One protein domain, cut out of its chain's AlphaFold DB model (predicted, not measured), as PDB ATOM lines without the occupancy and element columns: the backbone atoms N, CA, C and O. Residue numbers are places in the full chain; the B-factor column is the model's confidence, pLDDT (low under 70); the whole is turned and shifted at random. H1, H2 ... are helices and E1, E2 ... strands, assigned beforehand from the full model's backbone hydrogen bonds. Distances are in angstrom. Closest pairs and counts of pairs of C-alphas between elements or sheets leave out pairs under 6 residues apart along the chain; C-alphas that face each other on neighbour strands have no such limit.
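AT A GLANCE: This is residues 10 to 129 of the 382 residues of an uncharacterized protein of Candidatus Amesbacteria bacterium RIFCSPHIGHO2_01_FULL_48_32b (UniProt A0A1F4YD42). A twisted sheet lies between two helices that cross its strands slantwise, H1 on one face and H3 on the other, making three layers. H2 only grazes the sheet, near the end of E5, and residues 93 to 98 and 124 to 129 stick out. The printed part has 120 residues with three named helices and five named strands, E1 H1 E2 E3 E4 E5 H2 H3; the antiparallel sheet has the order E1 E5 E4 E3 E2, and the class is mixed. It is compact, with a radius of gyration of the C-alphas of 15.7 A and spans of 44 by 35 by 25 A.

HOW THE PARTS SIT: Edge strand E1, residues 10 to 12, is antiparallel to E5, residues 71 to 79; N 11 and O 75 are 2.8 A apart, within hydrogen-bond range. H1, residues 19 to 30, is over E5 and E4, residues 59 to 67, at a height over the sheet of 8.7 A; C-alphas 24 and 77 are its closest to E5, 6.7 A. E2, residues 35 to 42, E3, residues 48 to 56, E4 and E5 form a meander of hairpins, each strand the antiparallel neighbour of the one before; N 37 and O 53 are 2.9 A apart, N 52 and O 63 2.8 A, N 64 and O 74 2.8 A. H2, residues 82 to 91, only just touches residues 23 to 27 of H1, with 3 pairs of C-alphas within 8 A, the closest Tyr 27 and Phe 88 at 7.3 A. H3, residues 111 to 127, is over E5 and E4 at a height of 8.3 A; its closest C-alpha pair with E5 is Leu 119 and Val 72, 6.1 A. In H1, H2 and H3 every O i to N i+4 pair is within hydrogen-bond range.

IN THESE COORDINATES: E1 begins at C-alpha 10 (242.539, 182.733, 196.879). H1 is 16.5 A long, E2 23.8 A, E3 26.8 A, E4 and E5 26.5 A each, and H3 24.5 A, ending at C-alpha 127 (240.758, 157.306, 195.921).

THE WHOLE: The C-alphas of Gly 32 and Glu 129, the two farthest apart, are 48.1 A apart. The printed part has no cut; the link from H2 to H3, 19 residues, is long. Confidence is under 70 at residues 14, 45, 90 to 109 and 123 to 128.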
ATOM      1  N   VAL A  10     243.539 183.784 196.631       73.00
ATOM      2  CA  VAL A  10     242.539 182.733 196.879       73.00
ATOM      3  C   VAL A  10     241.587 183.185 197.983       73.00
ATOM      4  O   VAL A  10     241.950 183.301 199.150       73.00
ATOM      5  N   ILE A  11     240.340 183.450 197.607       75.31
ATOM      6  CA  ILE A  11     239.314 183.989 198.503       75.31
ATOM      7  C   ILE A  11     238.451 182.875 199.110       75.31
ATOM      8  O   ILE A  11     237.894 183.028 200.202       75.31
ATOM      9  N   SER A  12     238.313 181.752 198.404       74.31
ATOM     10  CA  SER A  12     237.628 180.554 198.887       74.31
ATOM     11  C   SER A  12     237.975 179.343 198.026       74.31
ATOM     12  O   SER A  12     237.990 179.467 196.805       74.31
ATOM     13  N   GLU A  13     238.170 178.179 198.650       71.44
ATOM     14  CA  GLU A  13     238.350 176.882 197.970       71.44
ATOM     15  C   GLU A  13     237.102 175.979 198.048       71.44
ATOM     16  O   GLU A  13     237.045 174.923 197.419       71.44
ATOM     17  N   THR A  14     236.088 176.367 198.834       64.44
ATOM     18  CA  THR A  14     234.958 175.485 199.190       64.44
ATOM     19  C   THR A  14     233.575 176.083 198.918       64.44
ATOM     20  O   THR A  14     232.563 175.404 199.106       64.44
ATOM     21  N   GLY A  15     233.478 177.326 198.427       72.06
ATOM     22  CA  GLY A  15     232.186 177.945 198.097       72.06
ATOM     23  C   GLY A  15     232.126 179.473 198.123       72.06
ATOM     24  O   GLY A  15     233.017 180.155 198.613       72.06
ATOM     25  N   PHE A  16     231.015 180.029 197.640       80.38
ATOM     26  CA  PHE A  16     230.821 181.475 197.433       80.38
ATOM     27  C   PHE A  16     230.086 182.187 198.588       80.38
ATOM     28  O   PHE A  16     229.396 183.177 198.385       80.38
ATOM     29  N   GLY A  17     230.164 181.660 199.814       72.56
ATOM     30  CA  GLY A  17     229.378 182.163 200.955       72.56
ATOM     31  C   GLY A  17     230.166 182.919 202.031       72.56
ATOM     32  O   GLY A  17     229.552 183.538 202.904       72.56
ATOM     33  N   GLY A  18     231.499 182.842 202.000       73.06
ATOM     34  CA  GLY A  18     232.379 183.245 203.102       73.06
ATOM     35  C   GLY A  18     232.570 184.755 203.265       73.06
ATOM     36  O   GLY A  18     232.328 185.541 202.351       73.06
ATOM     37  N   ARG A  19     233.056 185.169 204.445       76.06
ATOM     38  CA  ARG A  19     233.366 186.578 204.760       76.06
ATOM     39  C   ARG A  19     234.349 187.192 203.759       76.06
ATOM     40  O   ARG A  19     234.137 188.321 203.332       76.06
ATOM     41  N   LEU A  20     235.381 186.439 203.379       75.75
ATOM     42  CA  LEU A  20     236.394 186.874 202.416       75.75
ATOM     43  C   LEU A  20     235.792 187.059 201.017       75.75
ATOM     44  O   LEU A  20     236.048 188.072 200.377       75.75
ATOM     45  N   PHE A  21     234.912 186.149 200.588       82.44
ATOM     46  CA  PHE A  21     234.204 186.271 199.309       82.44
ATOM     47  C   PHE A  21     233.358 187.542 199.245       82.44
ATOM     48  O   PHE A  21     233.504 188.338 198.323       82.44
ATOM     49  N   ARG A  22     232.565 187.802 200.289       83.94
ATOM     50  CA  ARG A  22     231.761 189.032 200.386       83.94
ATOM     51  C   ARG A  22     232.624 190.294 200.435       83.94
ATOM     52  O   ARG A  22     232.192 191.347 199.976       83.94
ATOM     53  N   MET A  23     233.816 190.221 201.028       83.19
ATOM     54  CA  MET A  23     234.767 191.334 201.047       83.19
ATOM     55  C   MET A  23     235.314 191.614 199.645       83.19
ATOM     56  O   MET A  23     235.326 192.769 199.234       83.19
ATOM     57  N   ALA A  24     235.700 190.572 198.906       83.94
ATOM     58  CA  ALA A  24     236.169 190.687 197.531       83.94
ATOM     59  C   ALA A  24     235.079 191.227 196.589       83.94
ATOM     60  O   ALA A  24     235.356 192.112 195.788       83.94
ATOM     61  N   GLU A  25     233.825 190.777 196.729       89.69
ATOM     62  CA  GLU A  25     232.695 191.336 195.967       89.69
ATOM     63  C   GLU A  25     232.552 192.845 196.201       89.69
ATOM     64  O   GLU A  25     232.507 193.618 195.247       89.69
ATOM     65  N   ARG A  26     232.578 193.278 197.467       88.94
ATOM     66  CA  ARG A  26     232.491 194.703 197.825       88.94
ATOM     67  C   ARG A  26     233.680 195.517 197.330       88.94
ATOM     68  O   ARG A  26     233.520 196.704 197.065       88.94
ATOM     69  N   TYR A  27     234.864 194.912 197.273       87.88
ATOM     70  CA  TYR A  27     236.058 195.569 196.753       87.88
ATOM     71  C   TYR A  27     235.903 195.876 195.258       87.88
ATOM     72  O   TYR A  27     236.072 197.021 194.854       87.88
ATOM     73  N   ILE A  28     235.471 194.888 194.468       92.56
ATOM     74  CA  ILE A  28     235.178 195.062 193.038       92.56
ATOM     75  C   ILE A  28     234.057 196.088 192.816       92.56
ATOM     76  O   ILE A  28     234.183 196.975 191.981       92.56
ATOM     77  N   GLU A  29     232.979 196.029 193.598       91.12
ATOM     78  CA  GLU A  29     231.864 196.983 193.488       91.12
ATOM     79  C   GLU A  29     232.258 198.425 193.851       91.12
ATOM     80  O   GLU A  29     231.704 199.372 193.295       91.12
ATOM     81  N   LYS A  30     233.228 198.623 194.757       88.00
ATOM     82  CA  LYS A  30     233.743 199.959 195.107       88.00
ATOM     83  C   LYS A  30     234.468 200.617 193.925       88.00
ATOM     84  O   LYS A  30     234.475 201.844 193.846       88.00
ATOM     85  N   GLY A  31     235.058 199.826 193.031       83.19
ATOM     86  CA  GLY A  31     235.838 200.318 191.895       83.19
ATOM     87  C   GLY A  31     235.033 201.025 190.810       83.19
ATOM     88  O   GLY A  31     235.620 201.732 189.995       83.19
ATOM     89  N   GLY A  32     233.707 200.862 190.790       87.81
ATOM     90  CA  GLY A  32     232.817 201.494 189.818       87.81
ATOM     91  C   GLY A  32     231.939 200.488 189.079       87.81
ATOM     92  O   GLY A  32     231.504 199.490 189.650       87.81
ATOM     93  N   GLU A  33     231.641 200.771 187.809       89.94
ATOM     94  CA  GLU A  33     230.801 199.901 186.983       89.94
ATOM     95  C   GLU A  33     231.436 198.511 186.826       89.94
ATOM     96  O   GLU A  33     232.595 198.378 186.432       89.94
ATOM     97  N   VAL A  34     230.662 197.469 187.147       92.19
ATOM     98  CA  VAL A  34     231.127 196.080 187.124       92.19
ATOM     99  C   VAL A  34     230.688 195.402 185.833       92.19
ATOM    100  O   VAL A  34     229.500 195.157 185.611       92.19
ATOM    101  N   LYS A  35     231.655 194.998 185.011       92.44
ATOM    102  CA  LYS A  35     231.425 194.153 183.841       92.44
ATOM    103  C   LYS A  35     231.434 192.687 184.256       92.44
ATOM    104  O   LYS A  35     232.416 192.187 184.800       92.44
ATOM    105  N   LYS A  36     230.345 191.971 183.972       93.12
ATOM    106  CA  LYS A  36     230.231 190.535 184.249       93.12
ATOM    107  C   LYS A  36     230.343 189.726 182.962       93.12
ATOM    108  O   LYS A  36     229.554 189.921 182.041       93.12
ATOM    109  N   THR A  37     231.274 188.783 182.925       92.38
ATOM    110  CA  THR A  37     231.397 187.788 181.852       92.38
ATOM    111  C   THR A  37     231.251 186.386 182.427       92.38
ATOM    112  O   THR A  37     231.551 186.139 183.596       92.38
ATOM    113  N   ALA A  38     230.734 185.463 181.621       91.88
ATOM    114  CA  ALA A  38     230.609 184.064 181.995       91.88
ATOM    115  C   ALA A  38     230.976 183.181 180.806       91.88
ATOM    116  O   ALA A  38     230.583 183.462 179.674       91.88
ATOM    117  N   SER A  39     231.709 182.109 181.074       90.25
ATOM    118  CA  SER A  39     232.056 181.085 180.100       90.25
ATOM    119  C   SER A  39     231.887 179.707 180.725       90.25
ATOM    120  O   SER A  39     232.027 179.518 181.933       90.25
ATOM    121  N   ASN A  40     231.552 178.733 179.885       90.19
ATOM    122  CA  ASN A  40     231.491 177.334 180.274       90.19
ATOM    123  C   ASN A  40     232.371 176.532 179.324       90.19
ATOM    124  O   ASN A  40     232.396 176.803 178.123       90.19
ATOM    125  N   SER A  41     233.069 175.539 179.851       88.12
ATOM    126  CA  SER A  41     233.933 174.657 179.071       88.12
ATOM    127  C   SER A  41     233.926 173.245 179.657       88.12
ATOM    128  O   SER A  41     233.274 172.967 180.668       88.12
ATOM    129  N   ARG A  42     234.619 172.320 178.992       85.88
ATOM    130  CA  ARG A  42     234.963 171.012 179.555       85.88
ATOM    131  C   ARG A  42     236.476 170.877 179.621       85.88
ATOM    132  O   ARG A  42     237.154 171.286 178.681       85.88
ATOM    133  N   SER A  43     236.987 170.316 180.713       82.88
ATOM    134  CA  SER A  43     238.402 169.955 180.821       82.88
ATOM    135  C   SER A  43     238.728 168.713 179.983       82.88
ATOM    136  O   SER A  43     237.823 168.001 179.537       82.88
ATOM    137  N   ALA A  44     240.024 168.428 179.809       74.50
ATOM    138  CA  ALA A  44     240.506 167.202 179.167       74.50
ATOM    139  C   ALA A  44     239.964 165.925 179.848       74.50
ATOM    140  O   ALA A  44     239.605 164.973 179.164       74.50
ATOM    141  N   ASP A  45     239.775 165.962 181.172       68.56
ATOM    142  CA  ASP A  45     239.200 164.869 181.975       68.56
ATOM    143  C   ASP A  45     237.662 164.890 182.031       68.56
ATOM    144  O   ASP A  45     237.036 164.331 182.935       68.56
ATOM    145  N   ASN A  46     237.023 165.565 181.072       80.19
ATOM    146  CA  ASN A  46     235.571 165.642 180.919       80.19
ATOM    147  C   ASN A  46     234.831 166.314 182.098       80.19
ATOM    148  O   ASN A  46     233.609 166.176 182.221       80.19
ATOM    149  N   ALA A  47     235.535 167.067 182.953       84.44
ATOM    150  CA  ALA A  47     234.908 167.856 184.008       84.44
ATOM    151  C   ALA A  47     234.224 169.085 183.397       84.44
ATOM    152  O   ALA A  47     234.820 169.817 182.607       84.44
ATOM    153  N   TYR A  48     232.971 169.332 183.772       89.56
ATOM    154  CA  TYR A  48     232.258 170.554 183.419       89.56
ATOM    155  C   TYR A  48     232.818 171.733 184.212       89.56
ATOM    156  O   TYR A  48     232.900 171.673 185.440       89.56
ATOM    157  N   LEU A  49     233.151 172.813 183.517       90.50
ATOM    158  CA  LEU A  49     233.714 174.028 184.084       90.50
ATOM    159  C   LEU A  49     232.786 175.209 183.809       90.50
ATOM    160  O   LEU A  49     232.298 175.380 182.694       90.50
ATOM    161  N   SER A  50     232.572 176.034 184.827       92.06
ATOM    162  CA  SER A  50     231.875 177.314 184.739       92.06
ATOM    163  C   SER A  50     232.766 178.384 185.343       92.06
ATOM    164  O   SER A  50     233.035 178.343 186.542       92.06
ATOM    165  N   LEU A  51     233.173 179.354 184.537       91.75
ATOM    166  CA  LEU A  51     233.930 180.523 184.960       91.75
ATOM    167  C   LEU A  51     233.027 181.752 184.865       91.75
ATOM    168  O   LEU A  51     232.395 182.005 183.843       91.75
ATOM    169  N   THR A  52     232.954 182.532 185.932       93.38
ATOM    170  CA  THR A  52     232.339 183.859 185.918       93.38
ATOM    171  C   THR A  52     233.350 184.872 186.419       93.38
ATOM    172  O   THR A  52     233.880 184.715 187.519       93.38
ATOM    173  N   THR A  53     233.566 185.923 185.636       93.00
ATOM    174  CA  THR A  53     234.460 187.028 185.977       93.00
ATOM    175  C   THR A  53     233.632 188.282 186.215       93.00
ATOM    176  O   THR A  53     232.735 188.610 185.434       93.00
ATOM    177  N   ARG A  54     233.914 188.980 187.314       93.44
ATOM    178  CA  ARG A  54     233.422 190.332 187.588       93.44
ATOM    179  C   ARG A  54     234.607 191.279 187.552       93.44
ATOM    180  O   ARG A  54     235.516 191.130 188.358       93.44
ATOM    181  N   GLU A  55     234.595 192.219 186.627       93.75
ATOM    182  CA  GLU A  55     235.690 193.149 186.383       93.75
ATOM    183  C   GLU A  55     235.243 194.581 186.660       93.75
ATOM    184  O   GLU A  55     234.146 194.979 186.276       93.75
ATOM    185  N   SER A  56     236.101 195.340 187.327       94.31
ATOM    186  CA  SER A  56     235.944 196.761 187.638       94.31
ATOM    187  C   SER A  56     237.315 197.444 187.538       94.31
ATOM    188  O   SER A  56     238.332 196.749 187.506       94.31
ATOM    189  N   PRO A  57     237.391 198.783 187.591       92.81
ATOM    190  CA  PRO A  57     238.670 199.484 187.714       92.81
ATOM    191  C   PRO A  57     239.532 199.027 188.904       92.81
ATOM    192  O   PRO A  57     240.757 199.035 188.805       92.81
ATOM    193  N   SER A  58     238.917 198.573 190.004       89.56
ATOM    194  CA  SER A  58     239.629 198.054 191.184       89.56
ATOM    195  C   SER A  58     240.190 196.641 191.004       89.56
ATOM    196  O   SER A  58     241.003 196.212 191.816       89.56
ATOM    197  N   GLY A  59     239.778 195.900 189.971       91.31
ATOM    198  CA  GLY A  59     240.319 194.573 189.680       91.31
ATOM    199  C   GLY A  59     239.296 193.595 189.109       91.31
ATOM    200  O   GLY A  59     238.212 193.974 188.655       91.31
ATOM    201  N   LYS A  60     239.631 192.303 189.169       91.88
ATOM    202  CA  LYS A  60     238.833 191.182 188.662       91.88
ATOM    203  C   LYS A  60     238.592 190.134 189.746       91.88
ATOM    204  O   LYS A  60     239.522 189.663 190.384       91.88
ATOM    205  N   LEU A  61     237.345 189.714 189.925       90.62
ATOM    206  CA  LEU A  61     236.963 188.569 190.750       90.62
ATOM    207  C   LEU A  61     236.531 187.419 189.843       90.62
ATOM    208  O   LEU A  61     235.524 187.515 189.140       90.62
ATOM    209  N   TYR A  62     237.270 186.323 189.902       90.25
ATOM    210  CA  TYR A  62     236.989 185.078 189.210       90.25
ATOM    211  C   TYR A  62     236.255 184.130 190.153       90.25
ATOM    212  O   TYR A  62     236.628 183.941 191.310       90.25
ATOM    213  N   THR A  63     235.203 183.504 189.646       92.38
ATOM    214  CA  THR A  63     234.464 182.441 190.328       92.38
ATOM    215  C   THR A  63     234.416 181.244 189.407       92.38
ATOM    216  O   THR A  63     233.817 181.299 188.333       92.38
ATOM    217  N   VAL A  64     235.089 180.177 189.815       89.88
ATOM    218  CA  VAL A  64     235.249 178.969 189.017       89.88
ATOM    219  C   VAL A  64     234.537 177.827 189.725       89.88
ATOM    220  O   VAL A  64     234.772 177.551 190.900       89.88
ATOM    221  N   SER A  65     233.644 177.157 189.013       89.62
ATOM    222  CA  SER A  65     233.005 175.925 189.458       89.62
ATOM    223  C   SER A  65     233.431 174.792 188.541       89.62
ATOM    224  O   SER A  65     233.185 174.855 187.339       89.62
ATOM    225  N   ALA A  66     234.009 173.739 189.112       88.75
ATOM    226  CA  ALA A  66     234.358 172.522 188.392       88.75
ATOM    227  C   ALA A  66     233.512 171.349 188.892       88.75
ATOM    228  O   ALA A  66     233.304 171.192 190.100       88.75
ATOM    229  N   ARG A  67     233.000 170.532 187.967       84.75
ATOM    230  CA  ARG A  67     232.173 169.364 188.273       84.75
ATOM    231  C   ARG A  67     232.532 168.162 187.402       84.75
ATOM    232  O   ARG A  67     232.304 168.182 186.200       84.75
ATOM    233  N   SER A  68     232.989 167.092 188.037       83.50
ATOM    234  CA  SER A  68     233.062 165.743 187.459       83.50
ATOM    235  C   SER A  68     232.133 164.828 188.276       83.50
ATOM    236  O   SER A  68     230.943 165.128 188.403       83.50
ATOM    237  N   SER A  69     232.657 163.787 188.927       77.56
ATOM    238  CA  SER A  69     231.967 163.024 189.982       77.56
ATOM    239  C   SER A  69     231.753 163.835 191.272       77.56
ATOM    240  O   SER A  69     230.844 163.551 192.055       77.56
ATOM    241  N   LYS A  70     232.565 164.878 191.483       78.88
ATOM    242  CA  LYS A  70     232.506 165.825 192.608       78.88
ATOM    243  C   LYS A  70     232.387 167.258 192.113       78.88
ATOM    244  O   LYS A  70     232.552 167.518 190.923       78.88
ATOM    245  N   ARG A  71     232.090 168.184 193.028       84.56
ATOM    246  CA  ARG A  71     231.976 169.619 192.752       84.56
ATOM    247  C   ARG A  71     232.944 170.409 193.624       84.56
ATOM    248  O   ARG A  71     232.942 170.229 194.837       84.56
ATOM    249  N   VAL A  72     233.669 171.333 193.004       85.38
ATOM    250  CA  VAL A  72     234.540 172.313 193.661       85.38
ATOM    251  C   VAL A  72     234.138 173.713 193.208       85.38
ATOM    252  O   VAL A  72     233.730 173.904 192.061       85.38
ATOM    253  N   ASN A  73     234.202 174.681 194.121       87.88
ATOM    254  CA  ASN A  73     233.906 176.084 193.847       87.88
ATOM    255  C   ASN A  73     235.037 176.940 194.420       87.88
ATOM    256  O   ASN A  73     235.189 177.006 195.640       87.88
ATOM    257  N   VAL A  74     235.784 177.604 193.546       85.00
ATOM    258  CA  VAL A  74     236.924 178.443 193.909       85.00
ATOM    259  C   VAL A  74     236.636 179.888 193.534       85.00
ATOM    260  O   VAL A  74     236.098 180.165 192.461       85.00
ATOM    261  N   ALA A  75     236.982 180.815 194.421       85.62
ATOM    262  CA  ALA A  75     236.932 182.243 194.146       85.62
ATOM    263  C   ALA A  75     238.334 182.843 194.240       85.62
ATOM    264  O   ALA A  75     238.993 182.674 195.267       85.62
ATOM    265  N   LEU A  76     238.753 183.564 193.198       85.94
ATOM    266  CA  LEU A  76     240.056 184.220 193.107       85.94
ATOM    267  C   LEU A  76     239.882 185.712 192.826       85.94
ATOM    268  O   LEU A  76     239.105 186.080 191.950       85.94
ATOM    269  N   LEU A  77     240.608 186.572 193.531       85.94
ATOM    270  CA  LEU A  77     240.605 188.019 193.313       85.94
ATOM    271  C   LEU A  77     241.946 188.465 192.728       85.94
ATOM    272  O   LEU A  77     242.989 188.112 193.253       85.94
ATOM    273  N   GLN A  78     241.917 189.279 191.685       87.75
ATOM    274  CA  GLN A  78     243.066 189.966 191.106       87.75
ATOM    275  C   GLN A  78     242.822 191.470 191.261       87.75
ATOM    276  O   GLN A  78     242.072 192.037 190.462       87.75
ATOM    277  N   PRO A  79     243.344 192.123 192.309       86.62
ATOM    278  CA  PRO A  79     243.238 193.569 192.433       86.62
ATOM    279  C   PRO A  79     244.084 194.257 191.354       86.62
ATOM    280  O   PRO A  79     245.090 193.718 190.897       86.62
ATOM    281  N   SER A  80     243.671 195.455 190.943       86.31
ATOM    282  CA  SER A  80     244.484 196.310 190.066       86.31
ATOM    283  C   SER A  80     245.655 196.955 190.821       86.31
ATOM    284  O   SER A  80     246.652 197.315 190.205       86.31
ATOM    285  N   ASP A  81     245.517 197.115 192.143       85.31
ATOM    286  CA  ASP A  81     246.532 197.645 193.056       85.31
ATOM    287  C   ASP A  81     246.462 196.891 194.399       85.31
ATOM    288  O   ASP A  81     245.482 196.996 195.146       85.31
ATOM    289  N   ASP A  82     247.511 196.125 194.703       78.94
ATOM    290  CA  ASP A  82     247.620 195.322 195.926       78.94
ATOM    291  C   ASP A  82     247.539 196.193 197.195       78.94
ATOM    292  O   ASP A  82     246.928 195.793 198.191       78.94
ATOM    293  N   ALA A  83     248.116 197.400 197.177       79.75
ATOM    294  CA  ALA A  83     248.148 198.280 198.342       79.75
ATOM    295  C   ALA A  83     246.761 198.866 198.651       79.75
ATOM    296  O   ALA A  83     246.368 198.951 199.817       79.75
ATOM    297  N   ASP A  84     245.987 199.228 197.623       83.50
ATOM    298  CA  ASP A  84     244.593 199.666 197.789       83.50
ATOM    299  C   ASP A  84     243.715 198.541 198.354       83.50
ATOM    300  O   ASP A  84     242.905 198.777 199.257       83.50
ATOM    301  N   PHE A  85     243.912 197.302 197.893       81.94
ATOM    302  CA  PHE A  85     243.184 196.153 198.427       81.94
ATOM    303  C   PHE A  85     243.494 195.896 199.910       81.94
ATOM    304  O   PHE A  85     242.563 195.713 200.704       81.94
ATOM    305  N   VAL A  86     244.771 195.934 200.310       77.50
ATOM    306  CA  VAL A  86     245.185 195.781 201.717       77.50
ATOM    307  C   VAL A  86     244.551 196.869 202.586       77.50
ATOM    308  O   VAL A  86     243.872 196.557 203.567       77.50
ATOM    309  N   ASN A  87     244.649 198.135 202.171       77.00
ATOM    310  CA  ASN A  87     244.027 199.259 202.875       77.00
ATOM    311  C   ASN A  87     242.498 199.102 202.987       77.00
ATOM    312  O   ASN A  87     241.894 199.385 204.029       77.00
ATOM    313  N   PHE A  88     241.836 198.625 201.926       79.75
ATOM    314  CA  PHE A  88     240.400 198.360 201.942       79.75
ATOM    315  C   PHE A  88     240.029 197.265 202.952       79.75
ATOM    316  O   PHE A  88     239.062 197.439 203.703       79.75
ATOM    317  N   ALA A  89     240.793 196.172 203.006       73.94
ATOM    318  CA  ALA A  89     240.572 195.075 203.944       73.94
ATOM    319  C   ALA A  89     240.740 195.525 205.409       73.94
ATOM    320  O   ALA A  89     239.907 195.190 206.261       73.94
ATOM    321  N   GLU A  90     241.758 196.345 205.683       68.88
ATOM    322  CA  GLU A  90     242.036 196.908 207.006       68.88
ATOM    323  C   GLU A  90     240.942 197.889 207.464       68.88
ATOM    324  O   GLU A  90     240.434 197.784 208.581       68.88
ATOM    325  N   SER A  91     240.483 198.786 206.581       69.81
ATOM    326  CA  SER A  91     239.472 199.813 206.906       69.81
ATOM    327  C   SER A  91     238.106 199.260 207.348       69.81
ATOM    328  O   SER A  91     237.326 199.947 208.009       69.81
ATOM    329  N   ARG A  92     237.785 198.014 206.981       64.69
ATOM    330  CA  ARG A  92     236.481 197.372 207.230       64.69
ATOM    331  C   ARG A  92     236.480 196.458 208.464       64.69
ATOM    332  O   ARG A  92     235.430 195.891 208.771       64.69
ATOM    333  N   THR A  93     237.607 196.323 209.177       53.56
ATOM    334  CA  THR A  93     237.708 195.512 210.405       53.56
ATOM    335  C   THR A  93     238.550 196.209 211.492       53.56
ATOM    336  O   THR A  93     239.753 195.976 211.566       53.56
ATOM    337  N   PRO A  94     237.958 197.036 212.377       44.50
ATOM    338  CA  PRO A  94     238.708 197.692 213.446       44.50
ATOM    339  C   PRO A  94     239.063 196.724 214.589       44.50
ATOM    340  O   PRO A  94     238.266 195.878 214.990       44.50
ATOM    341  N   GLN A  95     240.284 196.891 215.091       45.94
ATOM    342  CA  GLN A  95     241.021 196.116 216.090       45.94
ATOM    343  C   GLN A  95     240.255 195.741 217.376       45.94
ATOM    344  O   GLN A  95     239.839 196.603 218.140       45.94
ATOM    345  N   ASN A  96     240.221 194.441 217.678       34.09
ATOM    346  CA  ASN A  96     240.462 193.905 219.022       34.09
ATOM    347  C   ASN A  96     240.968 192.464 218.866       34.09
ATOM    348  O   ASN A  96     240.196 191.529 218.677       34.09
ATOM    349  N   GLY A  97     242.292 192.318 218.885       36.69
ATOM    350  CA  GLY A  97     243.000 191.077 218.573       36.69
ATOM    351  C   GLY A  97     243.647 191.162 217.195       36.69
ATOM    352  O   GLY A  97     242.964 191.382 216.200       36.69
ATOM    353  N   LYS A  98     244.978 191.042 217.156       38.09
ATOM    354  CA  LYS A  98     245.792 191.012 215.936       38.09
ATOM    355  C   LYS A  98     245.172 190.053 214.916       38.09
ATOM    356  O   LYS A  98     245.326 188.841 215.036       38.09
ATOM    357  N   ILE A  99     244.502 190.594 213.906       38.28
ATOM    358  CA  ILE A  99     244.377 189.895 212.636       38.28
ATOM    359  C   ILE A  99     245.744 190.112 212.008       38.28
ATOM    360  O   ILE A  99     246.047 191.217 211.563       38.28
ATOM    361  N   ASN A 100     246.605 189.092 212.072       41.28
ATOM    362  CA  ASN A 100     247.717 189.039 211.136       41.28
ATOM    363  C   ASN A 100     247.078 189.228 209.758       41.28
ATOM    364  O   ASN A 100     246.115 188.496 209.482       41.28
ATOM    365  N   PRO A 101     247.526 190.203 208.940       42.91
ATOM    366  CA  PRO A 101     247.124 190.222 207.546       42.91
ATOM    367  C   PRO A 101     247.333 188.793 207.079       42.91
ATOM    368  O   PRO A 101     248.384 188.207 207.355       42.91
ATOM    369  N   ALA A 102     246.289 188.169 206.539       42.94
ATOM    370  CA  ALA A 102     246.518 186.920 205.858       42.94
ATOM    371  C   ALA A 102     247.542 187.289 204.783       42.94
ATOM    372  O   ALA A 102     247.208 187.961 203.810       42.94
ATOM    373  N   GLU A 103     248.811 186.950 205.014       43.12
ATOM    374  CA  GLU A 103     249.709 186.623 203.932       43.12
ATOM    375  C   GLU A 103     248.910 185.562 203.185       43.12
ATOM    376  O   GLU A 103     248.675 184.470 203.697       43.12
ATOM    377  N   ILE A 104     248.294 185.967 202.080       50.44
ATOM    378  CA  ILE A 104     247.656 185.060 201.143       50.44
ATOM    379  C   ILE A 104     248.761 184.857 200.115       50.44
ATOM    380  O   ILE A 104     248.851 185.651 199.175       50.44
ATOM    381  N   PRO A 105     249.699 183.912 200.324       43.94
ATOM    382  CA  PRO A 105     250.693 183.674 199.311       43.94
ATOM    383  C   PRO A 105     249.981 182.895 198.209       43.94
ATOM    384  O   PRO A 105     249.343 181.880 198.485       43.94
ATOM    385  N   ILE A 106     250.055 183.379 196.976       50.94
ATOM    386  CA  ILE A 106     250.596 182.625 195.839       50.94
ATOM    387  C   ILE A 106     250.514 183.496 194.583       50.94
ATOM    388  O   ILE A 106     249.518 184.146 194.279       50.94
ATOM    389  N   THR A 107     251.615 183.470 193.850       50.56
ATOM    390  CA  THR A 107     251.786 183.981 192.497       50.56
ATOM    391  C   THR A 107     251.786 182.805 191.514       50.56
ATOM    392  O   THR A 107     252.312 181.743 191.839       50.56
ATOM    393  N   ALA A 108     251.218 183.034 190.326       51.50
ATOM    394  CA  ALA A 108     251.231 182.168 189.140       51.50
ATOM    395  C   ALA A 108     250.441 180.839 189.211       51.50
ATOM    396  O   ALA A 108     250.980 179.777 189.514       51.50
ATOM    397  N   SER A 109     249.156 180.884 188.834       58.81
ATOM    398  CA  SER A 109     248.393 179.776 188.218       58.81
ATOM    399  C   SER A 109     247.126 180.345 187.563       58.81
ATOM    400  O   SER A 109     246.499 181.235 188.136       58.81
ATOM    401  N   ASP A 110     246.733 179.847 186.388       79.06
ATOM    402  CA  ASP A 110     245.458 180.219 185.760       79.06
ATOM    403  C   ASP A 110     244.267 179.804 186.665       79.06
ATOM    404  O   ASP A 110     244.295 178.715 187.257       79.06
ATOM    405  N   PRO A 111     243.203 180.625 186.800       79.88
ATOM    406  CA  PRO A 111     242.055 180.318 187.655       79.88
ATOM    407  C   PRO A 111     241.405 178.950 187.414       79.88
ATOM    408  O   PRO A 111     240.915 178.309 188.354       79.88
ATOM    409  N   VAL A 112     241.376 178.496 186.162       82.94
ATOM    410  CA  VAL A 112     240.821 177.200 185.779       82.94
ATOM    411  C   VAL A 112     241.779 176.079 186.163       82.94
ATOM    412  O   VAL A 112     241.333 175.107 186.772       82.94
ATOM    413  N   GLU A 113     243.076 176.223 185.885       82.00
ATOM    414  CA  GLU A 113     244.100 175.236 186.262       82.00
ATOM    415  C   GLU A 113     244.163 175.021 187.777       82.00
ATOM    416  O   GLU A 113     244.157 173.882 188.248       82.00
ATOM    417  N   PHE A 114     244.120 176.103 188.557       79.88
ATOM    418  CA  PHE A 114     244.084 176.028 190.016       79.88
ATOM    419  C   PHE A 114     242.815 175.325 190.529       79.88
ATOM    420  O   PHE A 114     242.854 174.499 191.441       79.88
ATOM    421  N   THR A 115     241.663 175.586 189.910       80.75
ATOM    422  CA  THR A 115     240.414 174.909 190.292       80.75
ATOM    423  C   THR A 115     240.443 173.420 189.940       80.75
ATOM    424  O   THR A 115     239.943 172.590 190.704       80.75
ATOM    425  N   LEU A 116     241.039 173.066 188.798       81.56
ATOM    426  CA  LEU A 116     241.235 171.679 188.384       81.56
ATOM    427  C   LEU A 116     242.220 170.942 189.299       81.56
ATOM    428  O   LEU A 116     241.963 169.783 189.620       81.56
ATOM    429  N   SER A 117     243.279 171.596 189.785       80.38
ATOM    430  CA  SER A 117     244.226 170.980 190.724       80.38
ATOM    431  C   SER A 117     243.587 170.692 192.089       80.38
ATOM    432  O   SER A 117     243.788 169.610 192.641       80.38
ATOM    433  N   ILE A 118     242.725 171.585 192.596       76.31
ATOM    434  CA  ILE A 118     241.933 171.332 193.813       76.31
ATOM    435  C   ILE A 118     240.954 170.173 193.596       76.31
ATOM    436  O   ILE A 118     240.815 169.309 194.465       76.31
ATOM    437  N   LEU A 119     240.280 170.128 192.441       77.62
ATOM    438  CA  LEU A 119     239.383 169.024 192.103       77.62
ATOM    439  C   LEU A 119     240.139 167.688 192.035       77.62
ATOM    440  O   LEU A 119     239.666 166.712 192.612       77.62
ATOM    441  N   ALA A 120     241.310 167.656 191.396       76.12
ATOM    442  CA  ALA A 120     242.161 166.473 191.318       76.12
ATOM    443  C   ALA A 120     242.645 166.026 192.705       76.12
ATOM    444  O   ALA A 120     242.562 164.841 193.015       76.12
ATOM    445  N   ARG A 121     243.055 166.963 193.573       75.75
ATOM    446  CA  ARG A 121     243.419 166.677 194.970       75.75
ATOM    447  C   ARG A 121     242.261 166.030 195.733       75.75
ATOM    448  O   ARG A 121     242.450 164.985 196.338       75.75
ATOM    449  N   ILE A 122     241.055 166.595 195.653       70.56
ATOM    450  CA  ILE A 122     239.862 166.061 196.341       70.56
ATOM    451  C   ILE A 122     239.477 164.669 195.820       70.56
ATOM    452  O   ILE A 122     239.016 163.825 196.589       70.56
ATOM    453  N   ILE A 123     239.637 164.428 194.516       69.62
ATOM    454  CA  ILE A 123     239.407 163.108 193.919       69.62
ATOM    455  C   ILE A 123     240.469 162.115 194.424       69.62
ATOM    456  O   ILE A 123     240.106 161.060 194.940       69.62
ATOM    457  N   ALA A 124     241.752 162.482 194.383       61.75
ATOM    458  CA  ALA A 124     242.866 161.635 194.814       61.75
ATOM    459  C   ALA A 124     242.850 161.311 196.323       61.75
ATOM    460  O   ALA A 124     243.158 160.187 196.724       61.75
ATOM    461  N   GLU A 125     242.447 162.261 197.172       62.88
ATOM    462  CA  GLU A 125     242.279 162.056 198.619       62.88
ATOM    463  C   GLU A 125     241.171 161.037 198.933       62.88
ATOM    464  O   GLU A 125     241.274 160.301 199.910       62.88
ATOM    465  N   GLN A 126     240.129 160.931 198.100       56.03
ATOM    466  CA  GLN A 126     239.104 159.891 198.261       56.03
ATOM    467  C   GLN A 126     239.499 158.546 197.647       56.03
ATOM    468  O   GLN A 126     239.066 157.511 198.147       56.03
ATOM    469  N   GLU A 127     240.313 158.538 196.591       56.81
ATOM    470  CA  GLU A 127     240.758 157.306 195.921       56.81
ATOM    471  C   GLU A 127     241.861 156.550 196.687       56.81
ATOM    472  O   GLU A 127     242.107 155.378 196.409       56.81
ATOM    473  N   THR A 128     242.502 157.173 197.684       54.50
ATOM    474  CA  THR A 128     243.614 156.575 198.451       54.50
ATOM    475  C   THR A 128     243.225 156.004 199.818       54.50
ATOM    476  O   THR A 128     244.029 155.306 200.443       54.50
ATOM    477  N   GLU A 129     242.001 156.232 200.299       70.38
ATOM    478  CA  GLU A 129     241.574 155.699 201.594       70.38
ATOM    479  C   GLU A 129     241.089 154.254 201.467       70.38
ATOM    480  O   GLU A 129     240.063 153.957 200.858       70.38
TER     481      GLU A 129